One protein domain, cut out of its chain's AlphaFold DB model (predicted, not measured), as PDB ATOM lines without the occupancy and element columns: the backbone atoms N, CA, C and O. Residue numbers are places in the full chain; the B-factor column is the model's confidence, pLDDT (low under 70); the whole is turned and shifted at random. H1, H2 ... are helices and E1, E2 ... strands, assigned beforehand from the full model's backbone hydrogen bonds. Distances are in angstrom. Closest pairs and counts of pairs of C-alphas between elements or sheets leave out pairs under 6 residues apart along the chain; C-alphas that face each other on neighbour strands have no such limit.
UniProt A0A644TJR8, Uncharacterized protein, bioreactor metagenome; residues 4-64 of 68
ATOM      1  N   THR A   4      45.832  74.444  78.048       88.94
ATOM      2  CA  THR A   4      45.543  75.759  78.607       88.94
ATOM      3  C   THR A   4      44.694  75.553  79.844       88.94
ATOM      4  O   THR A   4      43.616  74.961  79.773       88.94
ATOM      5  N   LEU A   5      45.189  76.019  80.987       90.06
ATOM      6  CA  LEU A   5      44.423  76.052  82.224       90.06
ATOM      7  C   LEU A   5      43.663  77.373  82.279       90.06
ATOM      8  O   LEU A   5      44.267  78.437  82.349       90.06
ATOM      9  N   GLU A   6      42.343  77.302  82.277       90.50
ATOM     10  CA  GLU A   6      41.460  78.442  82.467       90.50
ATOM     11  C   GLU A   6      40.880  78.409  83.885       90.50
ATOM     12  O   GLU A   6      40.140  77.508  84.289       90.50
ATOM     13  N   MET A   7      41.237  79.423  84.657       91.62
ATOM     14  CA  MET A   7      40.796  79.648  86.021       91.62
ATOM     15  C   MET A   7      39.741  80.746  86.015       91.62
ATOM     16  O   MET A   7      40.000  81.878  85.605       91.62
ATOM     17  N   VAL A   8      38.537  80.410  86.458       92.19
ATOM     18  CA  VAL A   8      37.391  81.314  86.457       92.19
ATOM     19  C   VAL A   8      37.110  81.758  87.883       92.19
ATOM     20  O   VAL A   8      36.871  80.939  88.770       92.19
ATOM     21  N   PHE A   9      37.083  83.064  88.084       92.00
ATOM     22  CA  PHE A   9      36.823  83.729  89.351       92.00
ATOM     23  C   PHE A   9      35.582  84.605  89.239       92.00
ATOM     24  O   PHE A   9      35.174  84.978  88.136       92.00
ATOM     25  N   LYS A  10      35.010  84.984  90.378       92.38
ATOM     26  CA  LYS A  10      34.087  86.116  90.463       92.38
ATOM     27  C   LYS A  10      34.666  87.181  91.372       92.38
ATOM     28  O   LYS A  10      35.262  86.862  92.399       92.38
ATOM     29  N   ASP A  11      34.486  88.431  90.978       91.50
ATOM     30  CA  ASP A  11      34.787  89.578  91.827       91.50
ATOM     31  C   ASP A  11      33.662  89.859  92.833       91.50
ATOM     32  O   ASP A  11      32.597  89.237  92.800       91.50
ATOM     33  N   VAL A  12      33.906  90.810  93.736       89.12
ATOM     34  CA  VAL A  12      32.943  91.249  94.763       89.12
ATOM     35  C   VAL A  12      31.609  91.753  94.195       89.12
ATOM     36  O   VAL A  12      30.607  91.745  94.905       89.12
ATOM     37  N   ALA A  13      31.560  92.152  92.920       89.69
ATOM     38  CA  ALA A  13      30.333  92.546  92.225       89.69
ATOM     39  C   ALA A  13      29.651  91.366  91.501       89.69
ATOM     40  O   ALA A  13      28.695  91.561  90.745       89.69
ATOM     41  N   GLY A  14      30.146  90.139  91.698       88.69
ATOM     42  CA  GLY A  14      29.643  88.920  91.072       88.69
ATOM     43  C   GLY A  14      29.974  88.807  89.584       88.69
ATOM     44  O   GLY A  14      29.390  87.969  88.893       88.69
ATOM     45  N   LYS A  15      30.880  89.642  89.052       90.38
ATOM     46  CA  LYS A  15      31.283  89.562  87.644       90.38
ATOM     47  C   LYS A  15      32.387  88.529  87.475       90.38
ATOM     48  O   LYS A  15      33.330  88.449  88.255       90.38
ATOM     49  N   THR A  16      32.271  87.753  86.406       90.88
ATOM     50  CA  THR A  16      33.206  86.677  86.092       90.88
ATOM     51  C   THR A  16      34.508  87.217  85.505       90.88
ATOM     52  O   THR A  16      34.490  88.073  84.616       90.88
ATOM     53  N   LYS A  17      35.637  86.672  85.958       89.88
ATOM     54  CA  LYS A  17      36.979  86.912  85.421       89.88
ATOM     55  C   LYS A  17      37.634  85.590  85.072       89.88
ATOM     56  O   LYS A  17      37.571  84.643  85.847       89.88
ATOM     57  N   ASN A  18      38.246  85.532  83.902       90.25
ATOM     58  CA  ASN A  18      38.953  84.364  83.402       90.25
ATOM     59  C   ASN A  18      40.451  84.669  83.364       90.25
ATOM     60  O   ASN A  18      40.874  85.705  82.859       90.25
ATOM     61  N   ILE A  19      41.243  83.767  83.932       87.94
ATOM     62  CA  ILE A  19      42.701  83.792  83.876       87.94
ATOM     63  C   ILE A  19      43.130  82.529  83.145       87.94
ATOM     64  O   ILE A  19      42.896  81.422  83.625       87.94
ATOM     65  N   SER A  20      43.738  82.699  81.979       89.31
ATOM     66  CA  SER A  20      44.271  81.608  81.177       89.31
ATOM     67  C   SER A  20      45.781  81.495  81.370       89.31
ATOM     68  O   SER A  20      46.519  82.473  81.275       89.31
ATOM     69  N   VAL A  21      46.240  80.277  81.638       87.69
ATOM     70  CA  VAL A  21      47.654  79.918  81.725       87.69
ATOM     71  C   VAL A  21      47.943  78.960  80.585       87.69
ATOM     72  O   VAL A  21      47.425  77.840  80.555       87.69
ATOM     73  N   ALA A  22      48.732  79.431  79.625       87.62
ATOM     74  CA  ALA A  22      49.247  78.600  78.551       87.62
ATOM     75  C   ALA A  22      50.351  77.687  79.093       87.62
ATOM     76  O   ALA A  22      51.157  78.128  79.910       87.62
ATOM     77  N   ASP A  23      50.374  76.443  78.617       84.62
ATOM     78  CA  ASP A  23      51.372  75.440  79.000       84.62
ATOM     79  C   ASP A  23      51.475  75.251  80.531       84.62
ATOM     80  O   ASP A  23      52.529  75.455  81.137       84.62
ATOM     81  N   PRO A  24      50.359  74.916  81.215       84.19
ATOM     82  CA  PRO A  24      50.408  74.626  82.637       84.19
ATOM     83  C   PRO A  24      51.271  73.381  82.869       84.19
ATOM     84  O   PRO A  24      51.264  72.446  82.068       84.19
ATOM     85  N   ARG A  25      51.974  73.352  84.005       84.62
ATOM     86  CA  ARG A  25      52.806  72.212  84.414       84.62
ATOM     87  C   ARG A  25      52.019  70.896  84.289       84.62
ATOM     88  O   ARG A  25      50.863  70.825  84.671       84.62
ATOM     89  N   GLU A  26      52.619  69.822  83.792       78.38
ATOM     90  CA  GLU A  26      51.851  68.582  83.574       78.38
ATOM     91  C   GLU A  26      51.356  67.932  84.876       78.38
ATOM     92  O   GLU A  26      50.311  67.286  84.891       78.38
ATOM     93  N   ASP A  27      52.063  68.178  85.977       82.44
ATOM     94  CA  ASP A  27      51.776  67.636  87.306       82.44
ATOM     95  C   ASP A  27      50.880  68.568  88.154       82.44
ATOM     96  O   ASP A  27      51.026  68.641  89.374       82.44
ATOM     97  N   ILE A  28      50.009  69.389  87.544       84.25
ATOM     98  CA  ILE A  28      49.044  70.171  88.343       84.25
ATOM     99  C   ILE A  28      47.870  69.286  88.745       84.25
ATOM    100  O   ILE A  28      47.267  68.593  87.926       84.25
ATOM    101  N   THR A  29      47.475  69.391  90.008       86.88
ATOM    102  CA  THR A  29      46.236  68.789  90.493       86.88
ATOM    103  C   THR A  29      45.175  69.859  90.701       86.88
ATOM    104  O   THR A  29      45.468  71.032  90.932       86.88
ATOM    105  N   LYS A  30      43.904  69.454  90.682       84.19
ATOM    106  CA  LYS A  30      42.789  70.364  90.979       84.19
ATOM    107  C   LYS A  30      42.913  71.005  92.369       84.19
ATOM    108  O   LYS A  30      42.495  72.145  92.542       84.19
ATOM    109  N   ALA A  31      43.470  70.280  93.342       87.62
ATOM    110  CA  ALA A  31      43.675  70.776  94.702       87.62
ATOM    111  C   ALA A  31      44.734  71.886  94.745       87.62
ATOM    112  O   ALA A  31      44.473  72.933  95.329       87.62
ATOM    113  N   GLU A  32      45.862  71.689  94.058       89.00
ATOM    114  CA  GLU A  32      46.918  72.699  93.917       89.00
ATOM    115  C   GLU A  32      46.380  73.970  93.254       89.00
ATOM    116  O   GLU A  32      46.537  75.067  93.783       89.00
ATOM    117  N   VAL A  33      45.660  73.822  92.135       89.44
ATOM    118  CA  VAL A  33      45.044  74.964  91.442       89.44
ATOM    119  C   VAL A  33      44.091  75.701  92.366       89.44
ATOM    120  O   VAL A  33      44.168  76.920  92.471       89.44
ATOM    121  N   LYS A  34      43.217  74.977  93.073       89.88
ATOM    122  CA  LYS A  34      42.271  75.592  94.005       89.88
ATOM    123  C   LYS A  34      42.999  76.344  95.127       89.88
ATOM    124  O   LYS A  34      42.621  77.476  95.406       89.88
ATOM    125  N   GLY A  35      44.055  75.768  95.701       91.75
ATOM    126  CA  GLY A  35      44.862  76.416  96.736       91.75
ATOM    127  C   GLY A  35      45.524  77.705  96.245       91.75
ATOM    128  O   GLY A  35      45.451  78.727  96.922       91.75
ATOM    129  N   VAL A  36      46.084  77.693  95.032       89.44
ATOM    130  CA  VAL A  36      46.624  78.903  94.394       89.44
ATOM    131  C   VAL A  36      45.518  79.934  94.182       89.44
ATOM    132  O   VAL A  36      45.677  81.084  94.578       89.44
ATOM    133  N   MET A  37      44.375  79.534  93.619       90.75
ATOM    134  CA  MET A  37      43.243  80.433  93.386       90.75
ATOM    135  C   MET A  37      42.721  81.073  94.689       90.75
ATOM    136  O   MET A  37      42.425  82.265  94.704       90.75
ATOM    137  N   GLU A  38      42.640  80.315  95.785       91.31
ATOM    138  CA  GLU A  38      42.254  80.823  97.110       91.31
ATOM    139  C   GLU A  38      43.315  81.764  97.700       91.31
ATOM    140  O   GLU A  38      42.972  82.788  98.296       91.31
ATOM    141  N   GLY A  39      44.597  81.462  97.485       90.94
ATOM    142  CA  GLY A  39      45.706  82.342  97.846       90.94
ATOM    143  C   GLY A  39      45.638  83.681  97.116       90.94
ATOM    144  O   GLY A  39      45.744  84.721  97.752       90.94
ATOM    145  N   LEU A  40      45.357  83.673  95.809       88.50
ATOM    146  CA  LEU A  40      45.215  84.889  95.000       88.50
ATOM    147  C   LEU A  40      44.071  85.799  95.478       88.50
ATOM    148  O   LEU A  40      44.208  87.021  95.451       88.50
ATOM    149  N   ILE A  41      42.958  85.207  95.926       89.69
ATOM    150  CA  ILE A  41      41.830  85.932  96.537       89.69
ATOM    151  C   ILE A  41      42.245  86.521  97.889       89.69
ATOM    152  O   ILE A  41      42.005  87.696  98.164       89.69
ATOM    153  N   THR A  42      42.886  85.706  98.729       90.00
ATOM    154  CA  THR A  42      43.294  86.093 100.087       90.00
ATOM    155  C   THR A  42      44.313  87.229 100.063       90.00
ATOM    156  O   THR A  42      44.169  88.201 100.806       90.00
ATOM    157  N   ASP A  43      45.301  87.127  99.175       88.19
ATOM    158  CA  ASP A  43      46.368  88.111  98.993       88.19
ATOM    159  C   ASP A  43      45.872  89.395  98.310       88.19
ATOM    160  O   ASP A  43      46.565  90.407  98.310       88.19
ATOM    161  N   LYS A  44      44.660  89.374  97.728       83.75
ATOM    162  CA  LYS A  44      44.147  90.441  96.853       83.75
ATOM    163  C   LYS A  44      45.156  90.824  95.764       83.75
ATOM    164  O   LYS A  44      45.237  91.976  95.345       83.75
ATOM    165  N   ALA A  45      45.901  89.835  95.269       77.81
ATOM    166  CA  ALA A  45      46.943  90.035  94.264       77.81
ATOM    167  C   ALA A  45      46.384  90.586  92.936       77.81
ATOM    168  O   ALA A  45      47.124  91.133  92.119       77.81
ATOM    169  N   PHE A  46      45.069  90.459  92.723       78.81
ATOM    170  CA  PHE A  46      44.363  90.947  91.549       78.81
ATOM    171  C   PHE A  46      43.219  91.885  91.935       78.81
ATOM    172  O   PHE A  46      42.198  91.461  92.478       78.81
ATOM    173  N   VAL A  47      43.364  93.152  91.546       76.31
ATOM    174  CA  VAL A  47      42.285  94.140  91.573       76.31
ATOM    175  C   VAL A  47      41.633  94.173  90.200       76.31
ATOM    176  O   VAL A  47      42.285  94.409  89.181       76.31
ATOM    177  N   THR A  48      40.329  93.928  90.158       78.88
ATOM    178  CA  THR A  48      39.542  94.053  88.935       78.88
ATOM    179  C   THR A  48      38.882  95.425  88.875       78.88
ATOM    180  O   THR A  48      38.775  96.134  89.874       78.88
ATOM    181  N   THR A  49      38.353  95.788  87.708       81.56
ATOM    182  CA  THR A  49      37.572  97.022  87.528       81.56
ATOM    183  C   THR A  49      36.391  97.145  88.499       81.56
ATOM    184  O   THR A  49      35.975  98.260  88.793       81.56
ATOM    185  N   ASN A  50      35.851  96.028  89.003       81.12
ATOM    186  CA  ASN A  50      34.713  96.023  89.928       81.12
ATOM    187  C   ASN A  50      35.117  95.722  91.384       81.12
ATOM    188  O   ASN A  50      34.239  95.511  92.216       81.12
ATOM    189  N   GLY A  51      36.419  95.680  91.689       84.06
ATOM    190  CA  GLY A  51      36.957  95.331  93.007       84.06
ATOM    191  C   GLY A  51      37.744  94.019  93.012       84.06
ATOM    192  O   GLY A  51      38.099  93.483  91.960       84.06
ATOM    193  N   ASP A  52      38.054  93.521  94.203       88.38
ATOM    194  CA  ASP A  52      38.884  92.329  94.388       88.38
ATOM    195  C   ASP A  52      38.202  91.046  93.890       88.38
ATOM    196  O   ASP A  52      36.972  90.959  93.790       88.38
ATOM    197  N   LEU A  53      39.011  90.021  93.610       90.50
ATOM    198  CA  LEU A  53      38.507  88.658  93.451       90.50
ATOM    199  C   LEU A  53      37.866  88.201  94.769       90.50
ATOM    200  O   LEU A  53      38.448  88.371  95.834       90.50
ATOM    201  N   ALA A  54      36.672  87.617  94.690       89.12
ATOM    202  CA  ALA A  54      35.885  87.208  95.849       89.12
ATOM    203  C   ALA A  54      35.716  85.688  95.942       89.12
ATOM    204  O   ALA A  54      35.746  85.134  97.038       89.12
ATOM    205  N   GLU A  55      35.535  85.000  94.809       90.75
ATOM    206  CA  GLU A  55      35.253  83.560  94.800       90.75
ATOM    207  C   GLU A  55      35.907  82.834  93.611       90.75
ATOM    208  O   GLU A  55      36.058  83.384  92.515       90.75
ATOM    209  N   VAL A  56      36.236  81.555  93.818       91.62
ATOM    210  CA  VAL A  56      36.601  80.615  92.750       91.62
ATOM    211  C   VAL A  56      35.331  80.069  92.110       91.62
ATOM    212  O   VAL A  56      34.578  79.339  92.747       91.62
ATOM    213  N   SER A  57      35.103  80.388  90.837       91.38
ATOM    214  CA  SER A  57      33.884  79.995  90.128       91.38
ATOM    215  C   SER A  57      34.022  78.664  89.390       91.38
ATOM    216  O   SER A  57      33.094  77.860  89.423       91.38
ATOM    217  N   ALA A  58      35.126  78.435  88.673       89.44
ATOM    218  CA  ALA A  58      35.359  77.192  87.935       89.44
ATOM    219  C   ALA A  58      36.837  77.021  87.560       89.44
ATOM    220  O   ALA A  58      37.587  77.988  87.477       89.44
ATOM    221  N   ILE A  59      37.231  75.779  87.285       90.31
ATOM    222  CA  ILE A  59      38.541  75.431  86.727       90.31
ATOM    223  C   ILE A  59      38.276  74.614  85.468       90.31
ATOM    224  O   ILE A  59      37.510  73.646  85.514       90.31
ATOM    225  N   ARG A  60      38.887  75.007  84.356       88.62
ATOM    226  CA  ARG A  60      38.760  74.356  83.054       88.62
ATOM    227  C   ARG A  60      40.145  74.098  82.487       88.62
ATOM    228  O   ARG A  60      41.050  74.905  82.662       88.62
ATOM    229  N   VAL A  61      40.311  72.967  81.819       86.06
ATOM    230  CA  VAL A  61      41.529  72.652  81.073       86.06
ATOM    231  C   VAL A  61      41.101  72.355  79.650       86.06
ATOM    232  O   VAL A  61      40.267  71.478  79.438       86.06
ATOM    233  N   SER A  62      41.655  73.096  78.701       83.31
ATOM    234  CA  SER A  62      41.379  72.938  77.275       83.31
ATOM    235  C   SER A  62      42.666  72.537  76.567       83.31
ATOM    236  O   SER A  62      43.721  73.102  76.851       83.31
ATOM    237  N   SER A  63      42.600  71.561  75.665       78.31
ATOM    238  CA  SER A  63      43.698  71.278  74.736       78.31
ATOM    239  C   SER A  63      43.378  71.921  73.394       78.31
ATOM    240  O   SER A  63      42.222  71.927  72.980       78.31
ATOM    241  N   VAL A  64      44.389  72.431  72.690       71.00
ATOM    242  CA  VAL A  64      44.235  72.940  71.310       71.00
ATOM    243  C   VAL A  64      43.688  71.885  70.335       71.00
ATOM    244  O   VAL A  64      43.164  72.234  69.285       71.00
TER     245      VAL A  64
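What this domain is: This is residues 4 to 64 of the 68 residues of an uncharacterized protein of bioreactor metagenome (UniProt A0A644TJR8). A strongly twisted sheet of three strands makes a wall, and one helix, H1, packs slantwise over one of its faces, while the other face is bare. The strand E1 runs in the middle of the sheet between E2 and the long strand E3, which bends by 75 degrees at residue 55. The printed part has 61 residues, with one named helix and three named strands in the order E1, E2, H1, E3; the sheet runs E2, E1, E3, antiparallel throughout, and the class is mixed, helices and strands. The whole is compact, with a radius of gyration of the C-alphas of 11.6 A and spans of 32 by 22 by 15 A.

Where its parts are: E1 is residues 4 to 11, 21.9 A from first to last C-alpha, and begins with C-alpha 4 at (45.543, 75.759, 78.607). E2 is residues 16 to 22, 19.5 A long. H1 is residues 30 to 42, 18.2 A long, with C-alpha 30 at (42.789, 70.364, 90.979). E3, the longest strand, is residues 51 to 63, spans 30.9 A, bends by 75 degrees at residue 55, and ends with C-alpha 63 at (43.698, 71.278, 74.736).

How they stand to each other: E1 and E2 form a hairpin, antiparallel at 157 degrees between their directions; N 7 and O 19 are within hydrogen-bond range at 2.8 A, as are N 17 and O 9 at 2.8 A. E1 is the inner strand, and E3 is its other antiparallel neighbour, at 158 degrees. Across this pair N 6 and O 60 are 2.8 A apart and N 10 and O 55 are 2.9 A apart. E2, H1 and E3 make a split strand-helix-strand unit, two strands that run the same way with E1 between them in the sheet, and its crossover is right-handed. H1 is on one face of the sheet, two layers in all, at a height over the sheet of 9.3 A. It lies over E1 and E3 and runs slantwise to the strands, at 38 degrees to E1 on the local plane. The closest C-alphas of H1 and E3 are those of Ile 41 and Leu 53, 5.3 A apart. In H1 every O i to N i+4 pair is within hydrogen-bond range. Residues 47 to 48 pair antiparallel with residues 51 to 52 of E3.

The domain as a whole: The two C-alphas farthest apart are those of Ala 13 and Glu 26, at 33.3 A. The printed part has no cut. The link from E1 to E2 is tight, those from E2 to H1 and from H1 to E3 are short, and no link is long. The mean pLDDT of the printed part is 87.2, and no printed residue is under 70.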